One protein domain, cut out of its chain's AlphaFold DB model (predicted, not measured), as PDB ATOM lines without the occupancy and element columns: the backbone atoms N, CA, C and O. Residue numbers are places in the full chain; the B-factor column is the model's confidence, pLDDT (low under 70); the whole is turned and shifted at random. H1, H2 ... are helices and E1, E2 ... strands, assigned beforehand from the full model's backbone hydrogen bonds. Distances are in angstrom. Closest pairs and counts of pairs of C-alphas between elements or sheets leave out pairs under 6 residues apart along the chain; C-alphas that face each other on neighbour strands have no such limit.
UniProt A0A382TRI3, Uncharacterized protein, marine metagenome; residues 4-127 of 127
ATOM      1  N   VAL A   4     -69.348  19.676 -35.360       95.62
ATOM      2  CA  VAL A   4     -67.974  19.321 -34.999       95.62
ATOM      3  C   VAL A   4     -67.146  19.280 -36.270       95.62
ATOM      4  O   VAL A   4     -67.490  18.550 -37.199       95.62
ATOM      5  N   ILE A   5     -66.053  20.038 -36.291       96.25
ATOM      6  CA  ILE A   5     -65.091  20.067 -37.396       96.25
ATOM      7  C   ILE A   5     -63.734  19.638 -36.848       96.25
ATOM      8  O   ILE A   5     -63.298  20.138 -35.816       96.25
ATOM      9  N   THR A   6     -63.063  18.711 -37.528       97.44
ATOM     10  CA  THR A   6     -61.677  18.346 -37.211       97.44
ATOM     11  C   THR A   6     -60.774  18.921 -38.290       97.44
ATOM     12  O   THR A   6     -61.018  18.694 -39.473       97.44
ATOM     13  N   VAL A   7     -59.764  19.690 -37.891       96.06
ATOM     14  CA  VAL A   7     -58.778  20.279 -38.799       96.06
ATOM     15  C   VAL A   7     -57.425  19.647 -38.524       96.06
ATOM     16  O   VAL A   7     -56.938  19.671 -37.394       96.06
ATOM     17  N   ARG A   8     -56.811  19.110 -39.574       95.31
ATOM     18  CA  ARG A   8     -55.400  18.739 -39.597       95.31
ATOM     19  C   ARG A   8     -54.605  19.927 -40.113       95.31
ATOM     20  O   ARG A   8     -54.768  20.311 -41.272       95.31
ATOM     21  N   PHE A   9     -53.751  20.485 -39.268       93.88
ATOM     22  CA  PHE A   9     -52.858  21.577 -39.635       93.88
ATOM     23  C   PHE A   9     -51.566  21.053 -40.264       93.88
ATOM     24  O   PHE A   9     -51.100  19.959 -39.948       93.88
ATOM     25  N   ALA A  10     -50.973  21.860 -41.142       91.31
ATOM     26  CA  ALA A  10     -49.712  21.558 -41.818       91.31
ATOM     27  C   ALA A  10     -48.738  22.744 -41.704       91.31
ATOM     28  O   ALA A  10     -48.471  23.450 -42.681       91.31
ATOM     29  N   LEU A  11     -48.194  22.957 -40.502       91.06
ATOM     30  CA  LEU A  11     -47.404  24.139 -40.127       91.06
ATOM     31  C   LEU A  11     -45.942  24.021 -40.592       91.06
ATOM     32  O   LEU A  11     -44.988  23.965 -39.818       91.06
ATOM     33  N   THR A  12     -45.791  23.897 -41.907       83.75
ATOM     34  CA  THR A  12     -44.555  23.491 -42.595       83.75
ATOM     35  C   THR A  12     -43.651  24.651 -42.993       83.75
ATOM     36  O   THR A  12     -42.533  24.420 -43.455       83.75
ATOM     37  N   LYS A  13     -44.103  25.898 -42.848       74.94
ATOM     38  CA  LYS A  13     -43.246  27.067 -43.041       74.94
ATOM     39  C   LYS A  13     -42.854  27.647 -41.698       74.94
ATOM     40  O   LYS A  13     -43.685  27.773 -40.812       74.94
ATOM     41  N   SER A  14     -41.594  28.030 -41.589       65.94
ATOM     42  CA  SER A  14     -41.145  28.942 -40.552       65.94
ATOM     43  C   SER A  14     -41.338  30.381 -41.030       65.94
ATOM     44  O   SER A  14     -40.792  30.733 -42.081       65.94
ATOM     45  N   ASP A  15     -42.086  31.182 -40.280       60.22
ATOM     46  CA  ASP A  15     -42.043  32.648 -40.345       60.22
ATOM     47  C   ASP A  15     -41.453  33.180 -39.023       60.22
ATOM     48  O   ASP A  15     -41.521  32.511 -37.986       60.22
ATOM     49  N   GLY A  16     -40.800  34.342 -39.061       55.34
ATOM     50  CA  GLY A  16     -39.991  34.869 -37.949       55.34
ATOM     51  C   GLY A  16     -38.476  34.641 -38.086       55.34
ATOM     52  O   GLY A  16     -37.969  34.432 -39.192       55.34
ATOM     53  N   GLY A  17     -37.747  34.765 -36.969       57.72
ATOM     54  CA  GLY A  17     -36.279  34.719 -36.906       57.72
ATOM     55  C   GLY A  17     -35.638  33.403 -37.369       57.72
ATOM     56  O   GLY A  17     -36.308  32.403 -37.630       57.72
ATOM     57  N   ASP A  18     -34.305  33.391 -37.475       71.56
ATOM     58  CA  ASP A  18     -33.544  32.172 -37.776       71.56
ATOM     59  C   ASP A  18     -33.856  31.056 -36.751       71.56
ATOM     60  O   ASP A  18     -34.138  31.347 -35.583       71.56
ATOM     61  N   PRO A  19     -33.776  29.763 -37.136       80.12
ATOM     62  CA  PRO A  19     -33.919  28.668 -36.185       80.12
ATOM     63  C   PRO A  19     -33.014  28.863 -34.957       80.12
ATOM     64  O   PRO A  19     -31.847  29.235 -35.121       80.12
ATOM     65  N   PRO A  20     -33.506  28.596 -33.731       86.50
ATOM     66  CA  PRO A  20     -32.745  28.882 -32.521       86.50
ATOM     67  C   PRO A  20     -31.441  28.079 -32.483       86.50
ATOM     68  O   PRO A  20     -31.429  26.871 -32.739       86.50
ATOM     69  N   ASP A  21     -30.336  28.731 -32.111       88.69
ATOM     70  CA  ASP A  21     -29.040  28.065 -31.986       88.69
ATOM     71  C   ASP A  21     -28.993  27.174 -30.737       88.69
ATOM     72  O   ASP A  21     -28.617  27.597 -29.643       88.69
ATOM     73  N   LEU A  22     -29.316  25.891 -30.899       91.94
ATOM     74  CA  LEU A  22     -29.268  24.916 -29.805       91.94
ATOM     75  C   LEU A  22     -27.840  24.649 -29.294       91.94
ATOM     76  O   LEU A  22     -27.664  24.026 -28.240       91.94
ATOM     77  N   SER A  23     -26.796  25.091 -30.004       91.38
ATOM     78  CA  SER A  23     -25.406  24.882 -29.590       91.38
ATOM     79  C   SER A  23     -25.034  25.664 -28.327       91.38
ATOM     80  O   SER A  23     -24.106  25.249 -27.619       91.38
ATOM     81  N   ILE A  24     -25.791  26.714 -27.992       91.56
ATOM     82  CA  ILE A  24     -25.604  27.512 -26.773       91.56
ATOM     83  C   ILE A  24     -26.254  26.864 -25.543       91.56
ATOM     84  O   ILE A  24     -25.893  27.181 -24.410       91.56
ATOM     85  N   LEU A  25     -27.184  25.923 -25.746       91.06
ATOM     86  CA  LEU A  25     -27.875  25.248 -24.653       91.06
ATOM     87  C   LEU A  25     -26.959  24.245 -23.931       91.06
ATOM     88  O   LEU A  25     -26.102  23.605 -24.556       91.06
ATOM     89  N   PRO A  26     -27.168  24.013 -22.623       91.12
ATOM     90  CA  PRO A  26     -26.628  22.851 -21.920       91.12
ATOM     91  C   PRO A  26     -26.956  21.537 -22.645       91.12
ATOM     92  O   PRO A  26     -28.022  21.407 -23.243       91.12
ATOM     93  N   ARG A  27     -26.052  20.546 -22.615       88.12
ATOM     94  CA  ARG A  27     -26.220  19.284 -23.373       88.12
ATOM     95  C   ARG A  27     -27.494  18.518 -23.009       88.12
ATOM     96  O   ARG A  27     -28.090  17.906 -23.882       88.12
ATOM     97  N   ASP A  28     -27.897  18.566 -21.747       90.31
ATOM     98  CA  ASP A  28     -29.120  17.957 -21.216       90.31
ATOM     99  C   ASP A  28     -30.407  18.642 -21.699       90.31
ATOM    100  O   ASP A  28     -31.477  18.054 -21.596       90.31
ATOM    101  N   LYS A  29     -30.304  19.852 -22.261       91.56
ATOM    102  CA  LYS A  29     -31.411  20.596 -22.877       91.56
ATOM    103  C   LYS A  29     -31.437  20.503 -24.404       91.56
ATOM    104  O   LYS A  29     -32.340  21.039 -25.035       91.56
ATOM    105  N   ARG A  30     -30.465  19.828 -25.023       91.38
ATOM    106  CA  ARG A  30     -30.428  19.585 -26.479       91.38
ATOM    107  C   ARG A  30     -31.198  18.316 -26.824       91.38
ATOM    108  O   ARG A  30     -30.667  17.417 -27.469       91.38
ATOM    109  N   THR A  31     -32.415  18.215 -26.311       93.56
ATOM    110  CA  THR A  31     -33.283  17.061 -26.522       93.56
ATOM    111  C   THR A  31     -34.597  17.518 -27.120       93.56
ATOM    112  O   THR A  31     -35.030  18.658 -26.921       93.56
ATOM    113  N   VAL A  32     -35.245  16.612 -27.845       93.75
ATOM    114  CA  VAL A  32     -36.550  16.880 -28.438       93.75
ATOM    115  C   VAL A  32     -37.599  17.176 -27.365       93.75
ATOM    116  O   VAL A  32     -38.428  18.059 -27.551       93.75
ATOM    117  N   GLU A  33     -37.534  16.526 -26.201       95.25
ATOM    118  CA  GLU A  33     -38.476  16.763 -25.104       95.25
ATOM    119  C   GLU A  33     -38.394  18.199 -24.582       95.25
ATOM    120  O   GLU A  33     -39.427  18.814 -24.317       95.25
ATOM    121  N   TYR A  34     -37.183  18.756 -24.465       95.25
ATOM    122  CA  TYR A  34     -37.012  20.143 -24.041       95.25
ATOM    123  C   TYR A  34     -37.531  21.114 -25.103       95.25
ATOM    124  O   TYR A  34     -38.311  22.004 -24.774       95.25
ATOM    125  N   VAL A  35     -37.170  20.905 -26.374       93.88
ATOM    126  CA  VAL A  35     -37.658  21.739 -27.487       93.88
ATOM    127  C   VAL A  35     -39.185  21.726 -27.545       93.88
ATOM    128  O   VAL A  35     -39.792  22.792 -27.558       93.88
ATOM    129  N   ARG A  36     -39.820  20.549 -27.474       95.06
ATOM    130  CA  ARG A  36     -41.288  20.415 -27.443       95.06
ATOM    131  C   ARG A  36     -41.912  21.131 -26.246       95.06
ATOM    132  O   ARG A  36     -42.964  21.740 -26.389       95.06
ATOM    133  N   SER A  37     -41.262  21.115 -25.079       95.38
ATOM    134  CA  SER A  37     -41.752  21.836 -23.891       95.38
ATOM    135  C   SER A  37     -41.706  23.364 -24.029       95.38
ATOM    136  O   SER A  37     -42.406  24.064 -23.301       95.38
ATOM    137  N   CYS A  38     -40.905  23.873 -24.967       95.56
ATOM    138  CA  CYS A  38     -40.808  25.288 -25.325       95.56
ATOM    139  C   CYS A  38     -41.780  25.688 -26.450       95.56
ATOM    140  O   CYS A  38     -41.748  26.832 -26.907       95.56
ATOM    141  N   MET A  39     -42.618  24.760 -26.923       95.44
ATOM    142  CA  MET A  39     -43.601  25.035 -27.962       95.44
ATOM    143  C   MET A  39     -44.958  25.389 -27.366       95.44
ATOM    144  O   MET A  39     -45.435  24.767 -26.419       95.44
ATOM    145  N   SER A  40     -45.603  26.381 -27.965       96.12
ATOM    146  CA  SER A  40     -46.950  26.814 -27.598       96.12
ATOM    147  C   SER A  40     -47.783  27.029 -28.851       96.12
ATOM    148  O   SER A  40     -47.306  27.636 -29.806       96.12
ATOM    149  N   PHE A  41     -49.009  26.516 -28.856       96.06
ATOM    150  CA  PHE A  41     -49.940  26.776 -29.944       96.06
ATOM    151  C   PHE A  41     -50.526  28.182 -29.799       96.06
ATOM    152  O   PHE A  41     -50.974  28.570 -28.717       96.06
ATOM    153  N   CYS A  42     -50.514  28.930 -30.891       95.25
ATOM    154  CA  CYS A  42     -51.026  30.283 -31.008       95.25
ATOM    155  C   CYS A  42     -52.279  30.234 -31.892       95.25
ATOM    156  O   CYS A  42     -52.152  30.219 -33.117       95.25
ATOM    157  N   PRO A  43     -53.480  30.145 -31.294       93.50
ATOM    158  CA  PRO A  43     -54.713  30.156 -32.065       93.50
ATOM    159  C   PRO A  43     -54.924  31.530 -32.707       93.50
ATOM    160  O   PRO A  43     -54.826  32.545 -32.018       93.50
ATOM    161  N   ASP A  44     -55.267  31.549 -33.993       93.00
ATOM    162  CA  ASP A  44     -55.822  32.726 -34.663       93.00
ATOM    163  C   ASP A  44     -57.248  32.394 -35.102       93.00
ATOM    164  O   ASP A  44     -57.462  31.754 -36.132       93.00
ATOM    165  N   PHE A  45     -58.208  32.734 -34.241       91.44
ATOM    166  CA  PHE A  45     -59.625  32.405 -34.401       91.44
ATOM    167  C   PHE A  45     -60.502  33.655 -34.507       91.44
ATOM    168  O   PHE A  45     -61.720  33.540 -34.385       91.44
ATOM    169  N   ASP A  46     -59.923  34.837 -34.728       87.94
ATOM    170  CA  ASP A  46     -60.625  36.124 -34.619       87.94
ATOM    171  C   ASP A  46     -61.917  36.184 -35.461       87.94
ATOM    172  O   ASP A  46     -62.916  36.773 -35.048       87.94
ATOM    173  N   GLU A  47     -61.945  35.528 -36.626       86.56
ATOM    174  CA  GLU A  47     -63.127  35.481 -37.500       86.56
ATOM    175  C   GLU A  47     -64.255  34.561 -36.971       86.56
ATOM    176  O   GLU A  47     -65.425  34.720 -37.339       86.56
ATOM    177  N   PHE A  48     -63.934  33.598 -36.102       89.00
ATOM    178  CA  PHE A  48     -64.836  32.531 -35.648       89.00
ATOM    179  C   PHE A  48     -64.939  32.380 -34.123       89.00
ATOM    180  O   PHE A  48     -65.628  31.464 -33.677       89.00
ATOM    181  N   ASP A  49     -64.336  33.264 -33.328       87.31
ATOM    182  CA  ASP A  49     -64.287  33.161 -31.861       87.31
ATOM    183  C   ASP A  49     -65.685  32.987 -31.232       87.31
ATOM    184  O   ASP A  49     -65.924  32.066 -30.457       87.31
ATOM    185  N   GLU A  50     -66.684  33.759 -31.680       90.81
ATOM    186  CA  GLU A  50     -68.074  33.643 -31.194       90.81
ATOM    187  C   GLU A  50     -68.785  32.337 -31.616       90.81
ATOM    188  O   GLU A  50     -69.815  31.951 -31.048       90.81
ATOM    189  N   LYS A  51     -68.260  31.657 -32.640       93.00
ATOM    190  CA  LYS A  51     -68.814  30.415 -33.200       93.00
ATOM    191  C   LYS A  51     -68.135  29.176 -32.631       93.00
ATOM    192  O   LYS A  51     -68.763  28.117 -32.602       93.00
ATOM    193  N   ILE A  52     -66.890  29.294 -32.171       94.56
ATOM    194  CA  ILE A  52     -66.141  28.213 -31.536       94.56
ATOM    195  C   ILE A  52     -66.552  28.143 -30.067       94.56
ATOM    196  O   ILE A  52     -66.197  28.972 -29.240       94.56
ATOM    197  N   LYS A  53     -67.312  27.105 -29.722       94.81
ATOM    198  CA  LYS A  53     -67.702  26.837 -28.336       94.81
ATOM    199  C   LYS A  53     -66.540  26.260 -27.531       94.81
ATOM    200  O   LYS A  53     -66.401  26.564 -26.349       94.81
ATOM    201  N   ASN A  54     -65.776  25.363 -28.147       95.38
ATOM    202  CA  ASN A  54     -64.615  24.714 -27.550       95.38
ATOM    203  C   ASN A  54     -63.685  24.186 -28.649       95.38
ATOM    204  O   ASN A  54     -64.141  23.901 -29.759       95.38
ATOM    205  N   TYR A  55     -62.411  23.983 -28.323       96.06
ATOM    206  CA  TYR A  55     -61.495  23.211 -29.153       96.06
ATOM    207  C   TYR A  55     -60.622  22.296 -28.292       96.06
ATOM    208  O   TYR A  55     -60.330  22.598 -27.134       96.06
ATOM    209  N   GLU A  56     -60.219  21.161 -28.849       97.31
ATOM    210  CA  GLU A  56     -59.321  20.212 -28.195       97.31
ATOM    211  C   GLU A  56     -58.302  19.654 -29.188       97.31
ATOM    212  O   GLU A  56     -58.619  19.407 -30.353       97.31
ATOM    213  N   PHE A  57     -57.077  19.419 -28.718       97.00
ATOM    214  CA  PHE A  57     -56.087  18.668 -29.483       97.00
ATOM    215  C   PHE A  57     -56.469  17.188 -29.476       97.00
ATOM    216  O   PHE A  57     -56.502  16.547 -28.426       97.00
ATOM    217  N   VAL A  58     -56.747  16.647 -30.659       97.56
ATOM    218  CA  VAL A  58     -56.779  15.198 -30.893       97.56
ATOM    219  C   VAL A  58     -55.345  14.666 -30.941       97.56
ATOM    220  O   VAL A  58     -55.073  13.587 -30.418       97.56
ATOM    221  N   ASP A  59     -54.447  15.453 -31.535       96.50
ATOM    222  CA  ASP A  59     -53.001  15.249 -31.583       96.50
ATOM    223  C   ASP A  59     -52.321  16.629 -31.529       96.50
ATOM    224  O   ASP A  59     -52.745  17.546 -32.236       96.50
ATOM    225  N   ASP A  60     -51.296  16.800 -30.689       94.69
ATOM    226  CA  ASP A  60     -50.522  18.050 -30.629       94.69
ATOM    227  C   ASP A  60     -49.580  18.212 -31.834       94.69
ATOM    228  O   ASP A  60     -49.061  19.298 -32.087       94.69
ATOM    229  N   GLY A  61     -49.385  17.144 -32.613       94.06
ATOM    230  CA  GLY A  61     -48.576  17.149 -33.823       94.06
ATOM    231  C   GLY A  61     -47.089  17.369 -33.568       94.06
ATOM    232  O   GLY A  61     -46.345  17.554 -34.527       94.06
ATOM    233  N   LEU A  62     -46.633  17.358 -32.311       94.69
ATOM    234  CA  LEU A  62     -45.231  17.587 -31.953       94.69
ATOM    235  C   LEU A  62     -44.397  16.308 -32.052       94.69
ATOM    236  O   LEU A  62     -43.166  16.366 -32.091       94.69
ATOM    237  N   SER A  63     -45.056  15.147 -32.095       92.25
ATOM    238  CA  SER A  63     -44.410  13.834 -32.179       92.25
ATOM    239  C   SER A  63     -43.572  13.638 -33.451       92.25
ATOM    240  O   SER A  63     -42.618  12.860 -33.422       92.25
ATOM    241  N   GLU A  64     -43.875  14.382 -34.521       85.44
ATOM    242  CA  GLU A  64     -43.154  14.364 -35.803       85.44
ATOM    243  C   GLU A  64     -41.847  15.176 -35.788       85.44
ATOM    244  O   GLU A  64     -41.056  15.096 -36.729       85.44
ATOM    245  N   MET A  65     -41.599  15.951 -34.727       90.69
ATOM    246  CA  MET A  65     -40.376  16.742 -34.578       90.69
ATOM    247  C   MET A  65     -39.270  15.950 -33.884       90.69
ATOM    248  O   MET A  65     -39.558  15.156 -32.991       90.69
ATOM    249  N   ASP A  66     -38.012  16.217 -34.225       93.12
ATOM    250  CA  ASP A  66     -36.834  15.619 -33.585       93.12
ATOM    251  C   ASP A  66     -35.680  16.629 -33.446       93.12
ATOM    252  O   ASP A  66     -35.715  17.727 -34.008       93.12
ATOM    253  N   VAL A  67     -34.651  16.266 -32.681       91.69
ATOM    254  CA  VAL A  67     -33.409  17.030 -32.528       91.69
ATOM    255  C   VAL A  67     -32.213  16.143 -32.861       91.69
ATOM    256  O   VAL A  67     -31.808  15.287 -32.074       91.69
ATOM    257  N   GLU A  68     -31.571  16.410 -33.997       89.19
ATOM    258  CA  GLU A  68     -30.317  15.764 -34.385       89.19
ATOM    259  C   GLU A  68     -29.132  16.686 -34.072       89.19
ATOM    260  O   GLU A  68     -28.794  17.620 -34.805       89.19
ATOM    261  N   GLY A  69     -28.482  16.436 -32.934       86.62
ATOM    262  CA  GLY A  69     -27.329  17.212 -32.476       86.62
ATOM    263  C   GLY A  69     -27.705  18.623 -32.013       86.62
ATOM    264  O   GLY A  69     -27.922  18.843 -30.825       86.62
ATOM    265  N   VAL A  70     -27.708  19.584 -32.937       88.19
ATOM    266  CA  VAL A  70     -28.102  20.992 -32.695       88.19
ATOM    267  C   VAL A  70     -29.138  21.486 -33.703       88.19
ATOM    268  O   VAL A  70     -29.428  22.676 -33.757       88.19
ATOM    269  N   THR A  71     -29.687  20.580 -34.509       89.19
ATOM    270  CA  THR A  71     -30.645  20.896 -35.564       89.19
ATOM    271  C   THR A  71     -32.009  20.334 -35.193       89.19
ATOM    272  O   THR A  71     -32.121  19.160 -34.845       89.19
ATOM    273  N   ILE A  72     -33.036  21.177 -35.279       90.50
ATOM    274  CA  ILE A  72     -34.436  20.760 -35.175       90.50
ATOM    275  C   ILE A  72     -34.858  20.208 -36.537       90.50
ATOM    276  O   ILE A  72     -34.622  20.850 -37.563       90.50
ATOM    277  N   ILE A  73     -35.460  19.025 -36.545       90.38
ATOM    278  CA  ILE A  73     -35.963  18.354 -37.745       90.38
ATOM    279  C   ILE A  73     -37.472  18.182 -37.619       90.38
ATOM    280  O   ILE A  73     -37.982  17.886 -36.541       90.38
ATOM    281  N   GLY A  74     -38.175  18.334 -38.738       90.19
ATOM    282  CA  GLY A  74     -39.622  18.175 -38.802       90.19
ATOM    283  C   GLY A  74     -40.376  19.465 -38.502       90.19
ATOM    284  O   GLY A  74     -39.796  20.514 -38.215       90.19
ATOM    285  N   HIS A  75     -41.695  19.370 -38.612       91.31
ATOM    286  CA  HIS A  75     -42.628  20.472 -38.430       91.31
ATOM    287  C   HIS A  75     -43.817  19.979 -37.609       91.31
ATOM    288  O   HIS A  75     -44.170  18.806 -37.723       91.31
ATOM    289  N   PRO A  76     -44.445  20.843 -36.801       93.31
ATOM    290  CA  PRO A  76     -45.638  20.457 -36.076       93.31
ATOM    291  C   PRO A  76     -46.836  20.298 -37.025       93.31
ATOM    292  O   PRO A  76     -47.050  21.110 -37.930       93.31
ATOM    293  N   ALA A  77     -47.648  19.269 -36.793       93.94
ATOM    294  CA  ALA A  77     -48.852  18.984 -37.580       93.94
ATOM    295  C   ALA A  77     -50.061  18.669 -36.675       93.94
ATOM    296  O   ALA A  77     -50.541  17.531 -36.661       93.94
ATOM    297  N   PRO A  78     -50.532  19.633 -35.855       95.75
ATOM    298  CA  PRO A  78     -51.581  19.362 -34.881       95.75
ATOM    299  C   PRO A  78     -52.901  18.993 -35.555       95.75
ATOM    300  O   PRO A  78     -53.260  19.514 -36.615       95.75
ATOM    301  N   ILE A  79     -53.661  18.128 -34.893       96.69
ATOM    302  CA  ILE A  79     -55.037  17.798 -35.259       96.69
ATOM    303  C   ILE A  79     -55.933  18.349 -34.163       96.69
ATOM    304  O   ILE A  79     -55.897  17.880 -33.023       96.69
ATOM    305  N   ILE A  80     -56.751  19.339 -34.505       97.19
ATOM    306  CA  ILE A  80     -57.612  20.035 -33.550       97.19
ATOM    307  C   ILE A  80     -59.065  19.786 -33.916       97.19
ATOM    308  O   ILE A  80     -59.486  19.968 -35.061       97.19
ATOM    309  N   ARG A  81     -59.846  19.375 -32.922       97.81
ATOM    310  CA  ARG A  81     -61.293  19.245 -33.025       97.81
ATOM    311  C   ARG A  81     -61.950  20.493 -32.457       97.81
ATOM    312  O   ARG A  81     -61.690  20.862 -31.319       97.81
ATOM    313  N   PHE A  82     -62.848  21.083 -33.230       97.00
ATOM    314  CA  PHE A  82     -63.627  22.262 -32.881       97.00
ATOM    315  C   PHE A  82     -65.087  21.873 -32.669       97.00
ATOM    316  O   PHE A  82     -65.693  21.227 -33.526       97.00
ATOM    317  N   GLU A  83     -65.657  22.277 -31.538       96.94
ATOM    318  CA  GLU A  83     -67.098  22.246 -31.296       96.94
ATOM    319  C   GLU A  83     -67.673  23.627 -31.613       96.94
ATOM    320  O   GLU A  83     -67.263  24.626 -31.020       96.94
ATOM    321  N   LEU A  84     -68.638  23.685 -32.528       96.19
ATOM    322  CA  LEU A  84     -69.240  24.927 -32.998       96.19
ATOM    323  C   LEU A  84     -70.662  25.104 -32.466       96.19
ATOM    324  O   LEU A  84     -71.419  24.140 -32.295       96.19
ATOM    325  N   THR A  85     -71.047  26.353 -32.213       94.75
ATOM    326  CA  THR A  85     -72.392  26.717 -31.737       94.75
ATOM    327  C   THR A  85     -73.462  26.566 -32.824       94.75
ATOM    328  O   THR A  85     -74.626  26.284 -32.520       94.75
ATOM    329  N   GLU A  86     -73.059  26.690 -34.088       93.19
ATOM    330  CA  GLU A  86     -73.886  26.560 -35.284       93.19
ATOM    331  C   GLU A  86     -73.099  25.922 -36.436       93.19
ATOM    332  O   GLU A  86     -71.895  25.705 -36.325       93.19
ATOM    333  N   SER A  87     -73.790  25.608 -37.536       93.62
ATOM    334  CA  SER A  87     -73.129  25.062 -38.721       93.62
ATOM    335  C   SER A  87     -72.486  26.170 -39.555       93.62
ATOM    336  O   SER A  87     -73.091  27.226 -39.753       93.62
ATOM    337  N   VAL A  88     -71.281  25.921 -40.060       92.44
ATOM    338  CA  VAL A  88     -70.488  26.879 -40.844       92.44
ATOM    339  C   VAL A  88     -70.070  26.292 -42.191       92.44
ATOM    340  O   VAL A  88     -69.991  25.081 -42.378       92.44
ATOM    341  N   ASP A  89     -69.762  27.159 -43.158       93.81
ATOM    342  CA  ASP A  89     -69.083  26.710 -44.374       93.81
ATOM    343  C   ASP A  89     -67.655  26.273 -44.022       93.81
ATOM    344  O   ASP A  89     -66.866  27.059 -43.496       93.81
ATOM    345  N   THR A  90     -67.315  25.020 -44.322       92.94
ATOM    346  CA  THR A  90     -66.034  24.416 -43.933       92.94
ATOM    347  C   THR A  90     -64.829  25.094 -44.576       92.94
ATOM    348  O   THR A  90     -63.757  25.116 -43.978       92.94
ATOM    349  N   ARG A  91     -64.974  25.678 -45.774       91.50
ATOM    350  CA  ARG A  91     -63.871  26.389 -46.440       91.50
ATOM    351  C   ARG A  91     -63.638  27.750 -45.811       91.50
ATOM    352  O   ARG A  91     -62.485  28.139 -45.644       91.50
ATOM    353  N   SER A  92     -64.708  28.469 -45.481       91.38
ATOM    354  CA  SER A  92     -64.625  29.710 -44.714       91.38
ATOM    355  C   SER A  92     -64.045  29.455 -43.328       91.38
ATOM    356  O   SER A  92     -63.117  30.151 -42.939       91.38
ATOM    357  N   PHE A  93     -64.521  28.420 -42.631       93.56
ATOM    358  CA  PHE A  93     -63.992  28.039 -41.323       93.56
ATOM    359  C   PHE A  93     -62.501  27.720 -41.387       93.56
ATOM    360  O   PHE A  93     -61.720  28.296 -40.638       93.56
ATOM    361  N   LEU A  94     -62.093  26.868 -42.336       92.75
ATOM    362  CA  LEU A  94     -60.688  26.517 -42.522       92.75
ATOM    363  C   LEU A  94     -59.829  27.765 -42.751       92.75
ATOM    364  O   LEU A  94     -58.769  27.863 -42.151       92.75
ATOM    365  N   ARG A  95     -60.288  28.730 -43.559       89.94
ATOM    366  CA  ARG A  95     -59.576  30.003 -43.778       89.94
ATOM    367  C   ARG A  95     -59.474  30.863 -42.524       89.94
ATOM    368  O   ARG A  95     -58.434  31.479 -42.335       89.94
ATOM    369  N   GLY A  96     -60.514  30.892 -41.698       90.44
ATOM    370  CA  GLY A  96     -60.540  31.713 -40.490       90.44
ATOM    371  C   GLY A  96     -59.737  31.156 -39.319       90.44
ATOM    372  O   GLY A  96     -59.492  31.898 -38.382       90.44
ATOM    373  N   VAL A  97     -59.326  29.882 -39.364       91.75
ATOM    374  CA  VAL A  97     -58.401  29.289 -38.377       91.75
ATOM    375  C   VAL A  97     -56.987  29.087 -38.928       91.75
ATOM    376  O   VAL A  97     -56.086  28.683 -38.196       91.75
ATOM    377  N   TRP A  98     -56.791  29.338 -40.225       88.31
ATOM    378  CA  TRP A  98     -55.584  28.994 -40.979       88.31
ATOM    379  C   TRP A  98     -54.330  29.689 -40.429       88.31
ATOM    380  O   TRP A  98     -53.270  29.080 -40.332       88.31
ATOM    381  N   LEU A  99     -54.449  30.941 -40.001       89.38
ATOM    382  CA  LEU A  99     -53.323  31.712 -39.469       89.38
ATOM    383  C   LEU A  99     -52.856  31.251 -38.075       89.38
ATOM    384  O   LEU A  99     -51.891  31.794 -37.542       89.38
ATOM    385  N   SER A 100     -53.492  30.225 -37.498       93.75
ATOM    386  CA  SER A 100     -52.994  29.595 -36.277       93.75
ATOM    387  C   SER A 100     -51.604  29.000 -36.497       93.75
ATOM    388  O   SER A 100     -51.304  28.434 -37.551       93.75
ATOM    389  N   SER A 101     -50.764  29.078 -35.471       95.00
ATOM    390  CA  SER A 101     -49.354  28.711 -35.568       95.00
ATOM    391  C   SER A 101     -48.853  27.988 -34.324       95.00
ATOM    392  O   SER A 101     -49.515  27.932 -33.288       95.00
ATOM    393  N   TYR A 102     -47.659  27.410 -34.416       95.31
ATOM    394  CA  TYR A 102     -46.896  26.973 -33.250       95.31
ATOM    395  C   TYR A 102     -45.727  27.924 -33.037       95.31
ATOM    396  O   TYR A 102     -44.872  28.056 -33.904       95.31
ATOM    397  N   LYS A 103     -45.637  28.542 -31.864       94.94
ATOM    398  CA  LYS A 103     -44.480  29.337 -31.455       94.94
ATOM    399  C   LYS A 103     -43.464  28.455 -30.739       94.94
ATOM    400  O   LYS A 103     -43.831  27.765 -29.786       94.94
ATOM    401  N   LEU A 104     -42.199  28.532 -31.142       94.19
ATOM    402  CA  LEU A 104     -41.047  27.987 -30.431       94.19
ATOM    403  C   LEU A 104     -40.236  29.124 -29.804       94.19
ATOM    404  O   LEU A 104     -39.566  29.897 -30.494       94.19
ATOM    405  N   GLU A 105     -40.262  29.175 -28.477       94.62
ATOM    406  CA  GLU A 105     -39.567  30.180 -27.674       94.62
ATOM    407  C   GLU A 105     -38.684  29.472 -26.644       94.62
ATOM    408  O   GLU A 105     -39.165  28.925 -25.651       94.62
ATOM    409  N   ILE A 106     -37.379  29.435 -26.906       93.75
ATOM    410  CA  ILE A 106     -36.399  28.783 -26.043       93.75
ATOM    411  C   ILE A 106     -35.737  29.839 -25.148       93.75
ATOM    412  O   ILE A 106     -35.020  30.710 -25.660       93.75
ATOM    413  N   PRO A 107     -35.879  29.719 -23.811       91.81
ATOM    414  CA  PRO A 107     -35.305  30.676 -22.882       91.81
ATOM    415  C   PRO A 107     -33.800  30.890 -23.047       91.81
ATOM    416  O   PRO A 107     -33.035  29.920 -23.113       91.81
ATOM    417  N   GLY A 108     -33.371  32.152 -23.107       87.62
ATOM    418  CA  GLY A 108     -31.982  32.551 -23.331       87.62
ATOM    419  C   GLY A 108     -31.430  32.267 -24.733       87.62
ATOM    420  O   GLY A 108     -30.218  32.369 -24.913       87.62
ATOM    421  N   THR A 109     -32.274  31.883 -25.700       90.25
ATOM    422  CA  THR A 109     -31.861  31.629 -27.095       90.25
ATOM    423  C   THR A 109     -32.557  32.560 -28.075       90.25
ATOM    424  O   THR A 109     -31.883  33.301 -28.782       90.25
ATOM    425  N   ASN A 110     -33.889  32.541 -28.107       90.56
ATOM    426  CA  ASN A 110     -34.691  33.322 -29.051       90.56
ATOM    427  C   ASN A 110     -35.937  33.936 -28.385       90.56
ATOM    428  O   ASN A 110     -36.980  34.063 -29.013       90.56
ATOM    429  N   GLU A 111     -35.845  34.306 -27.102       87.69
ATOM    430  CA  GLU A 111     -36.956  34.940 -26.363       87.69
ATOM    431  C   GLU A 111     -37.380  36.284 -26.972       87.69
ATOM    432  O   GLU A 111     -38.561  36.614 -26.970       87.69
ATOM    433  N   ASP A 112     -36.419  37.041 -27.510       87.94
ATOM    434  CA  ASP A 112     -36.671  38.344 -28.132       87.94
ATOM    435  C   ASP A 112     -37.176  38.232 -29.585       87.94
ATOM    436  O   ASP A 112     -37.730  39.197 -30.112       87.94
ATOM    437  N   ASP A 113     -36.987  37.074 -30.230       89.50
ATOM    438  CA  ASP A 113     -37.398  36.805 -31.617       89.50
ATOM    439  C   ASP A 113     -37.798  35.322 -31.801       89.50
ATOM    440  O   ASP A 113     -37.008  34.507 -32.296       89.50
ATOM    441  N   PRO A 114     -38.993  34.922 -31.322       91.81
ATOM    442  CA  PRO A 114     -39.444  33.537 -31.393       91.81
ATOM    443  C   PRO A 114     -39.627  33.044 -32.831       91.81
ATOM    444  O   PRO A 114     -39.979  33.800 -33.734       91.81
ATOM    445  N   LEU A 115     -39.462  31.736 -33.026       91.44
ATOM    446  CA  LEU A 115     -39.733  31.083 -34.305       91.44
ATOM    447  C   LEU A 115     -41.208  30.672 -34.366       91.44
ATOM    448  O   LEU A 115     -41.694  30.039 -33.425       91.44
ATOM    449  N   PHE A 116     -41.898  30.949 -35.470       93.12
ATOM    450  CA  PHE A 116     -43.286  30.532 -35.675       93.12
ATOM    451  C   PHE A 116     -43.387  29.500 -36.799       93.12
ATOM    452  O   PHE A 116     -42.847  29.678 -37.885       93.12
ATOM    453  N   PHE A 117     -44.088  28.404 -36.528       92.50
ATOM    454  CA  PHE A 117     -44.468  27.386 -37.498       92.50
ATOM    455  C   PHE A 117     -45.885  27.671 -37.985       92.50
ATOM    456  O   PHE A 117     -46.835  27.615 -37.205       92.50
ATOM    457  N   GLU A 118     -46.024  27.942 -39.275       91.12
ATOM    458  CA  GLU A 118     -47.241  28.438 -39.912       91.12
ATOM    459  C   GLU A 118     -47.553  27.651 -41.191       91.12
ATOM    460  O   GLU A 118     -46.696  26.976 -41.774       91.12
ATOM    461  N   ASP A 119     -48.785  27.766 -41.681       86.88
ATOM    462  CA  ASP A 119     -49.219  27.135 -42.927       86.88
ATOM    463  C   ASP A 119     -49.360  28.147 -44.077       86.88
ATOM    464  O   ASP A 119     -50.388  28.239 -44.715       86.88
ATOM    465  N   HIS A 120     -48.340  28.915 -44.452       76.38
ATOM    466  CA  HIS A 120     -48.480  29.890 -45.565       76.38
ATOM    467  C   HIS A 120     -48.990  29.325 -46.911       76.38
ATOM    468  O   HIS A 120     -49.345  30.090 -47.807       76.38
ATOM    469  N   ASN A 121     -48.954  28.005 -47.112       76.94
ATOM    470  CA  ASN A 121     -49.336  27.364 -48.372       76.94
ATOM    471  C   ASN A 121     -50.763  26.792 -48.380       76.94
ATOM    472  O   ASN A 121     -51.259  26.477 -49.464       76.94
ATOM    473  N   GLY A 122     -51.419  26.661 -47.228       81.25
ATOM    474  CA  GLY A 122     -52.806  26.187 -47.143       81.25
ATOM    475  C   GLY A 122     -52.943  24.700 -47.311       81.25
ATOM    476  O   GLY A 122     -53.856  24.233 -47.994       81.25
ATOM    477  N   TYR A 123     -52.002  23.965 -46.733       87.81
ATOM    478  CA  TYR A 123     -52.038  22.513 -46.708       87.81
ATOM    479  C   TYR A 123     -52.892  21.963 -45.562       87.81
ATOM    480  O   TYR A 123     -53.198  20.769 -45.561       87.81
ATOM    481  N   SER A 124     -53.315  22.814 -44.625       91.88
ATOM    482  CA  SER A 124     -54.291  22.456 -43.601       91.88
ATOM    483  C   SER A 124     -55.605  22.025 -44.249       91.88
ATOM    484  O   SER A 124     -56.023  22.553 -45.282       91.88
ATOM    485  N   SER A 125     -56.266  21.032 -43.662       94.38
ATOM    486  CA  SER A 125     -57.458  20.416 -44.249       94.38
ATOM    487  C   SER A 125     -58.453  19.973 -43.186       94.38
ATOM    488  O   SER A 125     -58.087  19.695 -42.047       94.38
ATOM    489  N   VAL A 126     -59.729  19.933 -43.570       93.62
ATOM    490  CA  VAL A 126     -60.802  19.364 -42.748       93.62
ATOM    491  C   VAL A 126     -60.847  17.851 -42.977       93.62
ATOM    492  O   VAL A 126     -60.811  17.424 -44.135       93.62
ATOM    493  N   GLU A 127     -60.929  17.070 -41.898       85.62
ATOM    494  CA  GLU A 127     -61.080  15.601 -41.924       85.62
ATOM    495  C   GLU A 127     -62.539  15.131 -41.994       85.62
ATOM    496  O   GLU A 127     -63.415  15.779 -41.373       85.62
TER     497      GLU A 127
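AT A GLANCE: This is residues 4 to 127 of the 127 residues of an uncharacterized protein of marine metagenome (UniProt A0A382TRI3). The domain is a rod with three small antiparallel sheets set along its length: the sheet E2, E9, E8, E3 at the middle, the sheet E1, E7, E4 with helix H2 near E1 towards one end, and the hairpin E5 and E6 with the short helix H1 near E5 towards the other. The chain runs along the rod from E4 to E5, then folds back from E6 to E7. The printed part has 124 residues, with two named helices and nine named strands in the order E1, E2, H1, E3, E4, E5, E6, E7, H2, E8, E9. The class is mixed, helices and strands, with under half of the residues in named elements. The whole is compact, with a radius of gyration of the C-alphas of 15.5 A and spans of 49 by 24 by 23 A.

IN THESE COORDINATES: E1, residues 4 to 8, begins at C-alpha 4 (-67.974, 19.321, -34.999) and is 13.4 A long. E2 is residues 13 to 16, H1 residues 32 to 37 and E3 residues 39 to 42. E4, residues 52 to 59, is the longest strand at 18.5 A and ends at C-alpha 59 (-53.001, 15.249, -31.583). E5 is residues 66 to 68 and E6 residues 71 to 73. E7, residues 79 to 84, is 16.1 A long, and H2, residues 90 to 97, is 10.6 A. E8 is residues 101 to 104, and E9, residues 115 to 118, ends at C-alpha 118 (-47.241, 28.438, -39.912).

HOW THE PARTS SIT: In the sheet E2, E9, E8, E3 the strands' lines turn by 91 degrees from edge to edge. E2 and E9 are antiparallel at 140 degrees, with N 15 and O 116 at 2.9 A. E8 and E9 form a hairpin, with N 104 and O 115 at 2.8 A. E8 and E3 are antiparallel, with N 42 and O 101 at 2.8 A. In the sheet E1, E7, E4, N 7 and O 80 of E1 and E7 are 2.9 A apart, and N 81 and O 56 of E7 and E4 are 2.8 A apart. H2 only grazes this sheet; the closest C-alphas of H2 and E1 are those of Leu 94 and Val 7, 7.5 A apart. The hairpin E5 and E6 has N 68 and O 71 at 2.9 A. The closest C-alphas of H1 and E5 are those of Val 32 and Val 67, 5.2 A apart. H1 and H2 are apart. In both helices every O i to N i+4 pair is within hydrogen-bond range.

THE WHOLE: The two C-alphas farthest apart are those of Arg 27 and Ser 87, at 49.7 A. The printed part has no cut. The link from E2 to H1 is long, with 15 residues, 17 to 31. Residues 125 to 126 pair antiparallel with residues 7 to 8 of E1. The mean pLDDT of the printed part is 90.7, and residues 14 to 17 are under 70.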